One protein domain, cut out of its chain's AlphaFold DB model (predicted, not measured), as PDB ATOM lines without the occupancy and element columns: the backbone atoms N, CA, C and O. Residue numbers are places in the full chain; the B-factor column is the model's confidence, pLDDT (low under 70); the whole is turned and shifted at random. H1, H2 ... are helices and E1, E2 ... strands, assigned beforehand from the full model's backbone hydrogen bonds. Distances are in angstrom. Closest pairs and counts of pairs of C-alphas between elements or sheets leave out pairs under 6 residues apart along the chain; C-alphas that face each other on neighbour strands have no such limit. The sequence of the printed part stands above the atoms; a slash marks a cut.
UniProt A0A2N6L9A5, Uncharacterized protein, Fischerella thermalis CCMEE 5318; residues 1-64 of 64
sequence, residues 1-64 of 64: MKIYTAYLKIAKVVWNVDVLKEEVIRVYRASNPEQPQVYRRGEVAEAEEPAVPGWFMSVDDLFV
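AT A GLANCE: This is residues 1 to 64 of the 64 residues of an uncharacterized protein of Fischerella thermalis CCMEE 5318 (UniProt A0A2N6L9A5). A strongly twisted sheet of three antiparallel strands, E1 E2 E3, makes the main body, with the short helix H1 across it near one end and a small two-strand hairpin, E4 and E5, near the other. The short helix H2 follows directly on E5 and only grazes the three-stranded sheet at that other end. The printed part has 64 residues, with two named helices and five named strands in the order H1 E1 E2 E3 E4 E5 H2, and its class is mixed, helices and strands. It is compact, with a radius of gyration of the C-alphas of 11.6 A and spans of 32 by 27 by 16 A.

IN THESE COORDINATES: H1 is residues 2 to 7, 9.2 A from first to last C-alpha, beginning at C-alpha 2 at (376.150, 205.417, 191.386). E1 is residues 13 to 18, 16.3 A, and E2 is residues 24 to 29, 16.1 A. E3, the longest strand, is residues 32 to 40, 19.6 A; it begins at C-alpha 32 at (378.303, 217.773, 196.709) and bends by 66 degrees at residue 35. E4 is residues 44 to 46, 6.6 A, and E5 is residues 56 to 58, 7.0 A. H2 is residues 59 to 62, 5.8 A, ending at C-alpha 62 at (378.672, 222.291, 172.748).

HOW THE PARTS SIT: E1, E2 and E3 form a meander, each strand the antiparallel neighbour of the one before, with E1 and E3 as edge strands. In the hairpin of E1 and E2, N 16 and O 26 are 2.9 A apart, within hydrogen-bond range. In the hairpin of E2 and E3, N 27 and O 37 are within range at 2.8 A. H1 is on this sheet at a height of 8.3 A and runs across the strands, at 65 degrees to E2 on the local plane. It lies only just over E2, with 3 of its 6 C-alphas falling on that strand. The closest C-alphas of H1 and E3 are those of Thr 5 and Pro 33, 6.5 A apart. The closest C-alphas of E3 and E4 are those of Tyr 39 and Ala 45, at 5.9 A. E4 and E5 form an antiparallel hairpin, with N 45 and O 57 within range at 2.8 A. H2 only grazes the sheet, with its residues 59 to 62; its closest C-alphas to E4 are those of Val 59 and Val 44, at 5.7 A. H1 and H2 are apart. In H1 every O i to N i+4 pair is within hydrogen-bond range; H2 is too short for such a pair.

THE WHOLE: The C-alphas farthest apart are those of Lys 9 and Val 64, at 31.9 A. The printed part has no cut and no long link; the link from E4 to E5, nine residues, is short, and the others are tight. The mean pLDDT of the printed part is 86.9, and residue 1 and residues 49 to 50 are under 70.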
ATOM      1  N   MET A   1     373.176 208.270 189.431       63.03
ATOM      2  CA  MET A   1     373.969 208.556 190.648       63.03
ATOM      3  C   MET A   1     375.195 207.650 190.795       63.03
ATOM      4  O   MET A   1     376.297 208.155 190.663       63.03
ATOM      5  N   LYS A   2     375.042 206.324 190.993       70.81
ATOM      6  CA  LYS A   2     376.150 205.417 191.386       70.81
ATOM      7  C   LYS A   2     377.410 205.465 190.505       70.81
ATOM      8  O   LYS A   2     378.510 205.364 191.036       70.81
ATOM      9  N   ILE A   3     377.256 205.632 189.187       76.19
ATOM     10  CA  ILE A   3     378.387 205.701 188.246       76.19
ATOM     11  C   ILE A   3     379.235 206.964 188.486       76.19
ATOM     12  O   ILE A   3     380.447 206.866 188.638       76.19
ATOM     13  N   TYR A   4     378.613 208.141 188.605       81.00
ATOM     14  CA  TYR A   4     379.336 209.404 188.819       81.00
ATOM     15  C   TYR A   4     380.016 209.472 190.188       81.00
ATOM     16  O   TYR A   4     381.135 209.963 190.286       81.00
ATOM     17  N   THR A   5     379.406 208.893 191.227       77.06
ATOM     18  CA  THR A   5     380.033 208.786 192.552       77.06
ATOM     19  C   THR A   5     381.348 208.001 192.508       77.06
ATOM     20  O   THR A   5     382.269 208.327 193.250       77.06
ATOM     21  N   ALA A   6     381.473 206.989 191.640       78.25
ATOM     22  CA  ALA A   6     382.732 206.268 191.460       78.25
ATOM     23  C   ALA A   6     383.808 207.148 190.801       78.25
ATOM     24  O   ALA A   6     384.940 207.173 191.278       78.25
ATOM     25  N   TYR A   7     383.451 207.924 189.772       82.94
ATOM     26  CA  TYR A   7     384.375 208.860 189.121       82.94
ATOM     27  C   TYR A   7     384.814 210.003 190.045       82.94
ATOM     28  O   TYR A   7     385.986 210.369 190.055       82.94
ATOM     29  N   LEU A   8     383.923 210.514 190.896       83.94
ATOM     30  CA  LEU A   8     384.245 211.585 191.848       83.94
ATOM     31  C   LEU A   8     385.176 211.147 192.992       83.94
ATOM     32  O   LEU A   8     385.681 211.989 193.730       83.94
ATOM     33  N   LYS A   9     385.448 209.842 193.143       84.12
ATOM     34  CA  LYS A   9     386.507 209.369 194.052       84.12
ATOM     35  C   LYS A   9     387.908 209.692 193.535       84.12
ATOM     36  O   LYS A   9     388.830 209.779 194.340       84.12
ATOM     37  N   ILE A  10     388.067 209.852 192.221       84.25
ATOM     38  CA  ILE A  10     389.354 210.126 191.564       84.25
ATOM     39  C   ILE A  10     389.393 211.495 190.871       84.25
ATOM     40  O   ILE A  10     390.476 212.037 190.673       84.25
ATOM     41  N   ALA A  11     388.237 212.085 190.550       87.81
ATOM     42  CA  ALA A  11     388.100 213.411 189.952       87.81
ATOM     43  C   ALA A  11     387.413 214.394 190.911       87.81
ATOM     44  O   ALA A  11     386.497 214.032 191.645       87.81
ATOM     45  N   LYS A  12     387.823 215.668 190.894       88.81
ATOM     46  CA  LYS A  12     387.202 216.714 191.728       88.81
ATOM     47  C   LYS A  12     385.879 217.229 191.167       88.81
ATOM     48  O   LYS A  12     384.999 217.616 191.938       88.81
ATOM     49  N   VAL A  13     385.753 217.218 189.844       90.19
ATOM     50  CA  VAL A  13     384.591 217.696 189.097       90.19
ATOM     51  C   VAL A  13     384.339 216.727 187.940       90.19
ATOM     52  O   VAL A  13     385.287 216.270 187.304       90.19
ATOM     53  N   VAL A  14     383.075 216.396 187.681       91.00
ATOM     54  CA  VAL A  14     382.636 215.590 186.532       91.00
ATOM     55  C   VAL A  14     381.543 216.347 185.795       91.00
ATOM     56  O   VAL A  14     380.541 216.731 186.395       91.00
ATOM     57  N   TRP A  15     381.724 216.522 184.492       92.31
ATOM     58  CA  TRP A  15     380.712 217.068 183.597       92.31
ATOM     59  C   TRP A  15     379.969 215.923 182.919       92.31
ATOM     60  O   TRP A  15     380.556 215.138 182.176       92.31
ATOM     61  N   ASN A  16     378.671 215.812 183.179       92.88
ATOM     62  CA  ASN A  16     377.779 214.970 182.399       92.88
ATOM     63  C   ASN A  16     377.034 215.852 181.397       92.88
ATOM     64  O   ASN A  16     376.205 216.663 181.797       92.88
ATOM     65  N   VAL A  17     377.335 215.685 180.113       93.06
ATOM     66  CA  VAL A  17     376.698 216.443 179.032       93.06
ATOM     67  C   VAL A  17     375.633 215.567 178.380       93.06
ATOM     68  O   VAL A  17     375.930 214.460 177.929       93.06
ATOM     69  N   ASP A  18     374.393 216.046 178.352       92.00
ATOM     70  CA  ASP A  18     373.292 215.422 177.622       92.00
ATOM     71  C   ASP A  18     373.023 216.215 176.345       92.00
ATOM     72  O   ASP A  18     372.315 217.216 176.371       92.00
ATOM     73  N   VAL A  19     373.609 215.758 175.237       85.69
ATOM     74  CA  VAL A  19     373.486 216.398 173.916       85.69
ATOM     75  C   VAL A  19     372.310 215.908 173.078       85.69
ATOM     76  O   VAL A  19     372.107 216.404 171.981       85.69
ATOM     77  N   LEU A  20     371.558 214.910 173.550       86.56
ATOM     78  CA  LEU A  20     370.528 214.255 172.735       86.56
ATOM     79  C   LEU A  20     369.108 214.484 173.243       86.56
ATOM     80  O   LEU A  20     368.164 214.325 172.471       86.56
ATOM     81  N   LYS A  21     368.932 214.768 174.536       87.31
ATOM     82  CA  LYS A  21     367.603 214.917 175.137       87.31
ATOM     83  C   LYS A  21     367.384 216.308 175.686       87.31
ATOM     84  O   LYS A  21     366.544 217.041 175.185       87.31
ATOM     85  N   GLU A  22     368.079 216.621 176.770       86.75
ATOM     86  CA  GLU A  22     367.790 217.819 177.556       86.75
ATOM     87  C   GLU A  22     368.665 219.015 177.163       86.75
ATOM     88  O   GLU A  22     368.356 220.125 177.580       86.75
ATOM     89  N   GLU A  23     369.728 218.803 176.376       91.00
ATOM     90  CA  GLU A  23     370.699 219.844 175.994       91.00
ATOM     91  C   GLU A  23     371.260 220.579 177.222       91.00
ATOM     92  O   GLU A  23     371.349 221.808 177.284       91.00
ATOM     93  N   VAL A  24     371.620 219.797 178.245       94.19
ATOM     94  CA  VAL A  24     372.119 220.309 179.526       94.19
ATOM     95  C   VAL A  24     373.483 219.748 179.883       94.19
ATOM     96  O   VAL A  24     373.831 218.609 179.564       94.19
ATOM     97  N   ILE A  25     374.219 220.535 180.658       94.56
ATOM     98  CA  ILE A  25     375.437 220.120 181.342       94.56
ATOM     99  C   ILE A  25     375.115 219.980 182.826       94.56
ATOM    100  O   ILE A  25     374.659 220.924 183.468       94.56
ATOM    101  N   ARG A  26     375.380 218.806 183.397       94.00
ATOM    102  CA  ARG A  26     375.299 218.556 184.839       94.00
ATOM    103  C   ARG A  26     376.707 218.462 185.403       94.00
ATOM    104  O   ARG A  26     377.433 217.510 185.112       94.00
ATOM    105  N   VAL A  27     377.082 219.441 186.212       92.38
ATOM    106  CA  VAL A  27     378.387 219.514 186.864       92.38
ATOM    107  C   VAL A  27     378.267 218.935 188.262       92.38
ATOM    108  O   VAL A  27     377.653 219.520 189.153       92.38
ATOM    109  N   TYR A  28     378.869 217.768 188.457       91.56
ATOM    110  CA  TYR A  28     378.976 217.127 189.757       91.56
ATOM    111  C   TYR A  28     380.312 217.490 190.397       91.56
ATOM    112  O   TYR A  28     381.364 217.338 189.774       91.56
ATOM    113  N   ARG A  29     380.283 217.921 191.658       90.00
ATOM    114  CA  ARG A  29     381.481 218.236 192.444       90.00
ATOM    115  C   ARG A  29     381.653 217.197 193.543       90.00
ATOM    116  O   ARG A  29     380.674 216.752 194.136       90.00
ATOM    117  N   ALA A  30     382.893 216.832 193.859       88.81
ATOM    118  CA  ALA A  30     383.170 215.850 194.910       88.81
ATOM    119  C   ALA A  30     382.664 216.300 196.299       88.81
ATOM    120  O   ALA A  30     382.353 215.456 197.133       88.81
ATOM    121  N   SER A  31     382.553 217.613 196.534       88.44
ATOM    122  CA  SER A  31     381.990 218.198 197.759       88.44
ATOM    123  C   SER A  31     380.469 218.061 197.870       88.44
ATOM    124  O   SER A  31     379.949 218.077 198.982       88.44
ATOM    125  N   ASN A  32     379.757 217.924 196.747       88.81
ATOM    126  CA  ASN A  32     378.303 217.773 196.709       88.81
ATOM    127  C   ASN A  32     377.879 216.843 195.550       88.81
ATOM    128  O   ASN A  32     377.339 217.295 194.538       88.81
ATOM    129  N   PRO A  33     378.168 215.533 195.649       88.81
ATOM    130  CA  PRO A  33     378.045 214.604 194.526       88.81
ATOM    131  C   PRO A  33     376.597 214.252 194.155       88.81
ATOM    132  O   PRO A  33     376.376 213.648 193.107       88.81
ATOM    133  N   GLU A  34     375.616 214.579 195.000       91.06
ATOM    134  CA  GLU A  34     374.204 214.221 194.783       91.06
ATOM    135  C   GLU A  34     373.369 215.360 194.194       91.06
ATOM    136  O   GLU A  34     372.280 215.117 193.675       91.06
ATOM    137  N   GLN A  35     373.883 216.589 194.231       91.44
ATOM    138  CA  GLN A  35     373.184 217.780 193.762       91.44
ATOM    139  C   GLN A  35     374.053 218.483 192.714       91.44
ATOM    140  O   GLN A  35     374.853 219.356 193.058       91.44
ATOM    141  N   PRO A  36     373.965 218.071 191.437       92.81
ATOM    142  CA  PRO A  36     374.727 218.718 190.384       92.81
ATOM    143  C   PRO A  36     374.219 220.136 190.140       92.81
ATOM    144  O   PRO A  36     373.012 220.384 190.157       92.81
ATOM    145  N   GLN A  37     375.139 221.034 189.802       94.19
ATOM    146  CA  GLN A  37     374.771 222.292 189.168       94.19
ATOM    147  C   GLN A  37     374.387 221.999 187.714       94.19
ATOM    148  O   GLN A  37     375.107 221.281 187.016       94.19
ATOM    149  N   VAL A  38     373.244 222.512 187.266       95.50
ATOM    150  CA  VAL A  38     372.743 222.288 185.904       95.50
ATOM    151  C   VAL A  38     372.884 223.574 185.109       95.50
ATOM    152  O   VAL A  38     372.337 224.590 185.529       95.50
ATOM    153  N   TYR A  39     373.561 223.489 183.969       95.62
ATOM    154  CA  TYR A  39     373.673 224.560 182.985       95.62
ATOM    155  C   TYR A  39     372.935 224.192 181.694       95.62
ATOM    156  O   TYR A  39     372.880 223.020 181.307       95.62
ATOM    157  N   ARG A  40     372.373 225.198 181.033       95.31
ATOM    158  CA  ARG A  40     371.546 225.142 179.825       95.31
ATOM    159  C   ARG A  40     372.066 226.129 178.788       95.31
ATOM    160  O   ARG A  40     372.891 226.989 179.083       95.31
ATOM    161  N   ARG A  41     371.558 226.014 177.564       93.44
ATOM    162  CA  ARG A  41     371.834 226.967 176.481       93.44
ATOM    163  C   ARG A  41     371.586 228.414 176.917       93.44
ATOM    164  O   ARG A  41     370.648 228.679 177.669       93.44
ATOM    165  N   GLY A  42     372.435 229.332 176.460       94.56
ATOM    166  CA  GLY A  42     372.489 230.719 176.924       94.56
ATOM    167  C   GLY A  42     373.238 230.941 178.243       94.56
ATOM    168  O   GLY A  42     373.493 232.090 178.595       94.56
ATOM    169  N   GLU A  43     373.608 229.885 178.976       95.75
ATOM    170  CA  GLU A  43     374.420 229.985 180.192       95.75
ATOM    171  C   GLU A  43     375.905 229.713 179.898       95.75
ATOM    172  O   GLU A  43     376.285 229.156 178.864       95.75
ATOM    173  N   VAL A  44     376.758 230.100 180.846       94.88
ATOM    174  CA  VAL A  44     378.189 229.787 180.841       94.88
ATOM    175  C   VAL A  44     378.439 228.761 181.936       94.88
ATOM    176  O   VAL A  44     378.218 229.037 183.114       94.88
ATOM    177  N   ALA A  45     378.872 227.570 181.541       93.56
ATOM    178  CA  ALA A  45     379.209 226.504 182.461       93.56
ATOM    179  C   ALA A  45     380.669 226.622 182.916       93.56
ATOM    180  O   ALA A  45     381.552 227.044 182.168       93.56
ATOM    181  N   GLU A  46     380.926 226.215 184.154       90.44
ATOM    182  CA  GLU A  46     382.223 226.371 184.811       90.44
ATOM    183  C   GLU A  46     382.734 225.069 185.430       90.44
ATOM    184  O   GLU A  46     381.985 224.243 185.967       90.44
ATOM    185  N   ALA A  47     384.050 224.892 185.361       81.50
ATOM    186  CA  ALA A  47     384.759 223.846 186.085       81.50
ATOM    187  C   ALA A  47     385.546 224.425 187.270       81.50
ATOM    188  O   ALA A  47     386.488 223.759 187.708       81.50
ATOM    189  N   GLU A  48     385.153 225.627 187.749       70.19
ATOM    190  CA  GLU A  48     385.725 226.394 188.876       70.19
ATOM    191  C   GLU A  48     386.210 225.508 190.036       70.19
ATOM    192  O   GLU A  48     385.822 224.343 190.145       70.19
ATOM    193  N   GLU A  49     387.037 226.067 190.924       65.19
ATOM    194  CA  GLU A  49     387.721 225.396 192.038       65.19
ATOM    195  C   GLU A  49     387.004 224.116 192.555       65.19
ATOM    196  O   GLU A  49     385.830 224.160 192.948       65.19
ATOM    197  N   PRO A  50     387.670 222.940 192.556       60.72
ATOM    198  CA  PRO A  50     389.122 222.743 192.594       60.72
ATOM    199  C   PRO A  50     389.715 222.029 191.365       60.72
ATOM    200  O   PRO A  50     390.796 221.457 191.473       60.72
ATOM    201  N   ALA A  51     389.015 221.970 190.225       73.94
ATOM    202  CA  ALA A  51     389.512 221.226 189.061       73.94
ATOM    203  C   ALA A  51     390.335 222.100 188.106       73.94
ATOM    204  O   ALA A  51     391.482 221.756 187.823       73.94
ATOM    205  N   VAL A  52     389.768 223.211 187.620       82.62
ATOM    206  CA  VAL A  52     390.440 224.107 186.664       82.62
ATOM    207  C   VAL A  52     390.027 225.565 186.935       82.62
ATOM    208  O   VAL A  52     388.996 226.016 186.434       82.62
ATOM    209  N   PRO A  53     390.789 226.315 187.751       83.38
ATOM    210  CA  PRO A  53     390.463 227.704 188.075       83.38
ATOM    211  C   PRO A  53     390.410 228.592 186.828       83.38
ATOM    212  O   PRO A  53     391.281 228.508 185.962       83.38
ATOM    213  N   GLY A  54     389.391 229.448 186.738       84.44
ATOM    214  CA  GLY A  54     389.218 230.383 185.621       84.44
ATOM    215  C   GLY A  54     388.779 229.746 184.298       84.44
ATOM    216  O   GLY A  54     388.775 230.426 183.274       84.44
ATOM    217  N   TRP A  55     388.429 228.456 184.295       89.12
ATOM    218  CA  TRP A  55     387.939 227.778 183.101       89.12
ATOM    219  C   TRP A  55     386.414 227.835 183.011       89.12
ATOM    220  O   TRP A  55     385.696 227.397 183.916       89.12
ATOM    221  N   PHE A  56     385.945 228.332 181.871       91.31
ATOM    222  CA  PHE A  56     384.543 228.546 181.546       91.31
ATOM    223  C   PHE A  56     384.279 228.120 180.103       91.31
ATOM    224  O   PHE A  56     385.179 228.159 179.260       91.31
ATOM    225  N   MET A  57     383.037 227.752 179.811       91.75
ATOM    226  CA  MET A  57     382.591 227.374 178.474       91.75
ATOM    227  C   MET A  57     381.144 227.811 178.264       91.75
ATOM    228  O   MET A  57     380.288 227.544 179.107       91.75
ATOM    229  N   SER A  58     380.862 228.469 177.138       94.69
ATOM    230  CA  SER A  58     379.484 228.729 176.714       94.69
ATOM    231  C   SER A  58     378.788 227.398 176.451       94.69
ATOM    232  O   SER A  58     379.322 226.546 175.741       94.69
ATOM    233  N   VAL A  59     377.595 227.204 177.010       93.56
ATOM    234  CA  VAL A  59     376.840 225.967 176.777       93.56
ATOM    235  C   VAL A  59     376.422 225.840 175.309       93.56
ATOM    236  O   VAL A  59     376.354 224.731 174.788       93.56
ATOM    237  N   ASP A  60     376.204 226.960 174.616       93.12
ATOM    238  CA  ASP A  60     375.862 226.954 173.192       93.12
ATOM    239  C   ASP A  60     376.982 226.393 172.303       93.12
ATOM    240  O   ASP A  60     376.689 225.799 171.268       93.12
ATOM    241  N   ASP A  61     378.245 226.495 172.733       91.06
ATOM    242  CA  ASP A  61     379.401 226.018 171.962       91.06
ATOM    243  C   ASP A  61     379.484 224.478 171.903       91.06
ATOM    244  O   ASP A  61     380.234 223.930 171.096       91.06
ATOM    245  N   LEU A  62     378.726 223.760 172.743       85.62
ATOM    246  CA  LEU A  62     378.672 222.291 172.748       85.62
ATOM    247  C   LEU A  62     377.617 221.703 171.800       85.62
ATOM    248  O   LEU A  62     377.609 220.486 171.602       85.62
ATOM    249  N   PHE A  63     376.730 222.529 171.240       80.06
ATOM    250  CA  PHE A  63     375.558 222.083 170.471       80.06
ATOM    251  C   PHE A  63     375.511 222.654 169.040       80.06
ATOM    252  O   PHE A  63     374.426 222.869 168.497       80.06
ATOM    253  N   VAL A  64     376.682 222.919 168.448       71.81
ATOM    254  CA  VAL A  64     376.857 223.385 167.054       71.81
ATOM    255  C   VAL A  64     376.737 222.277 166.016       71.81
ATOM    256  O   VAL A  64     377.247 221.160 166.264       71.81
TER     257      VAL A  64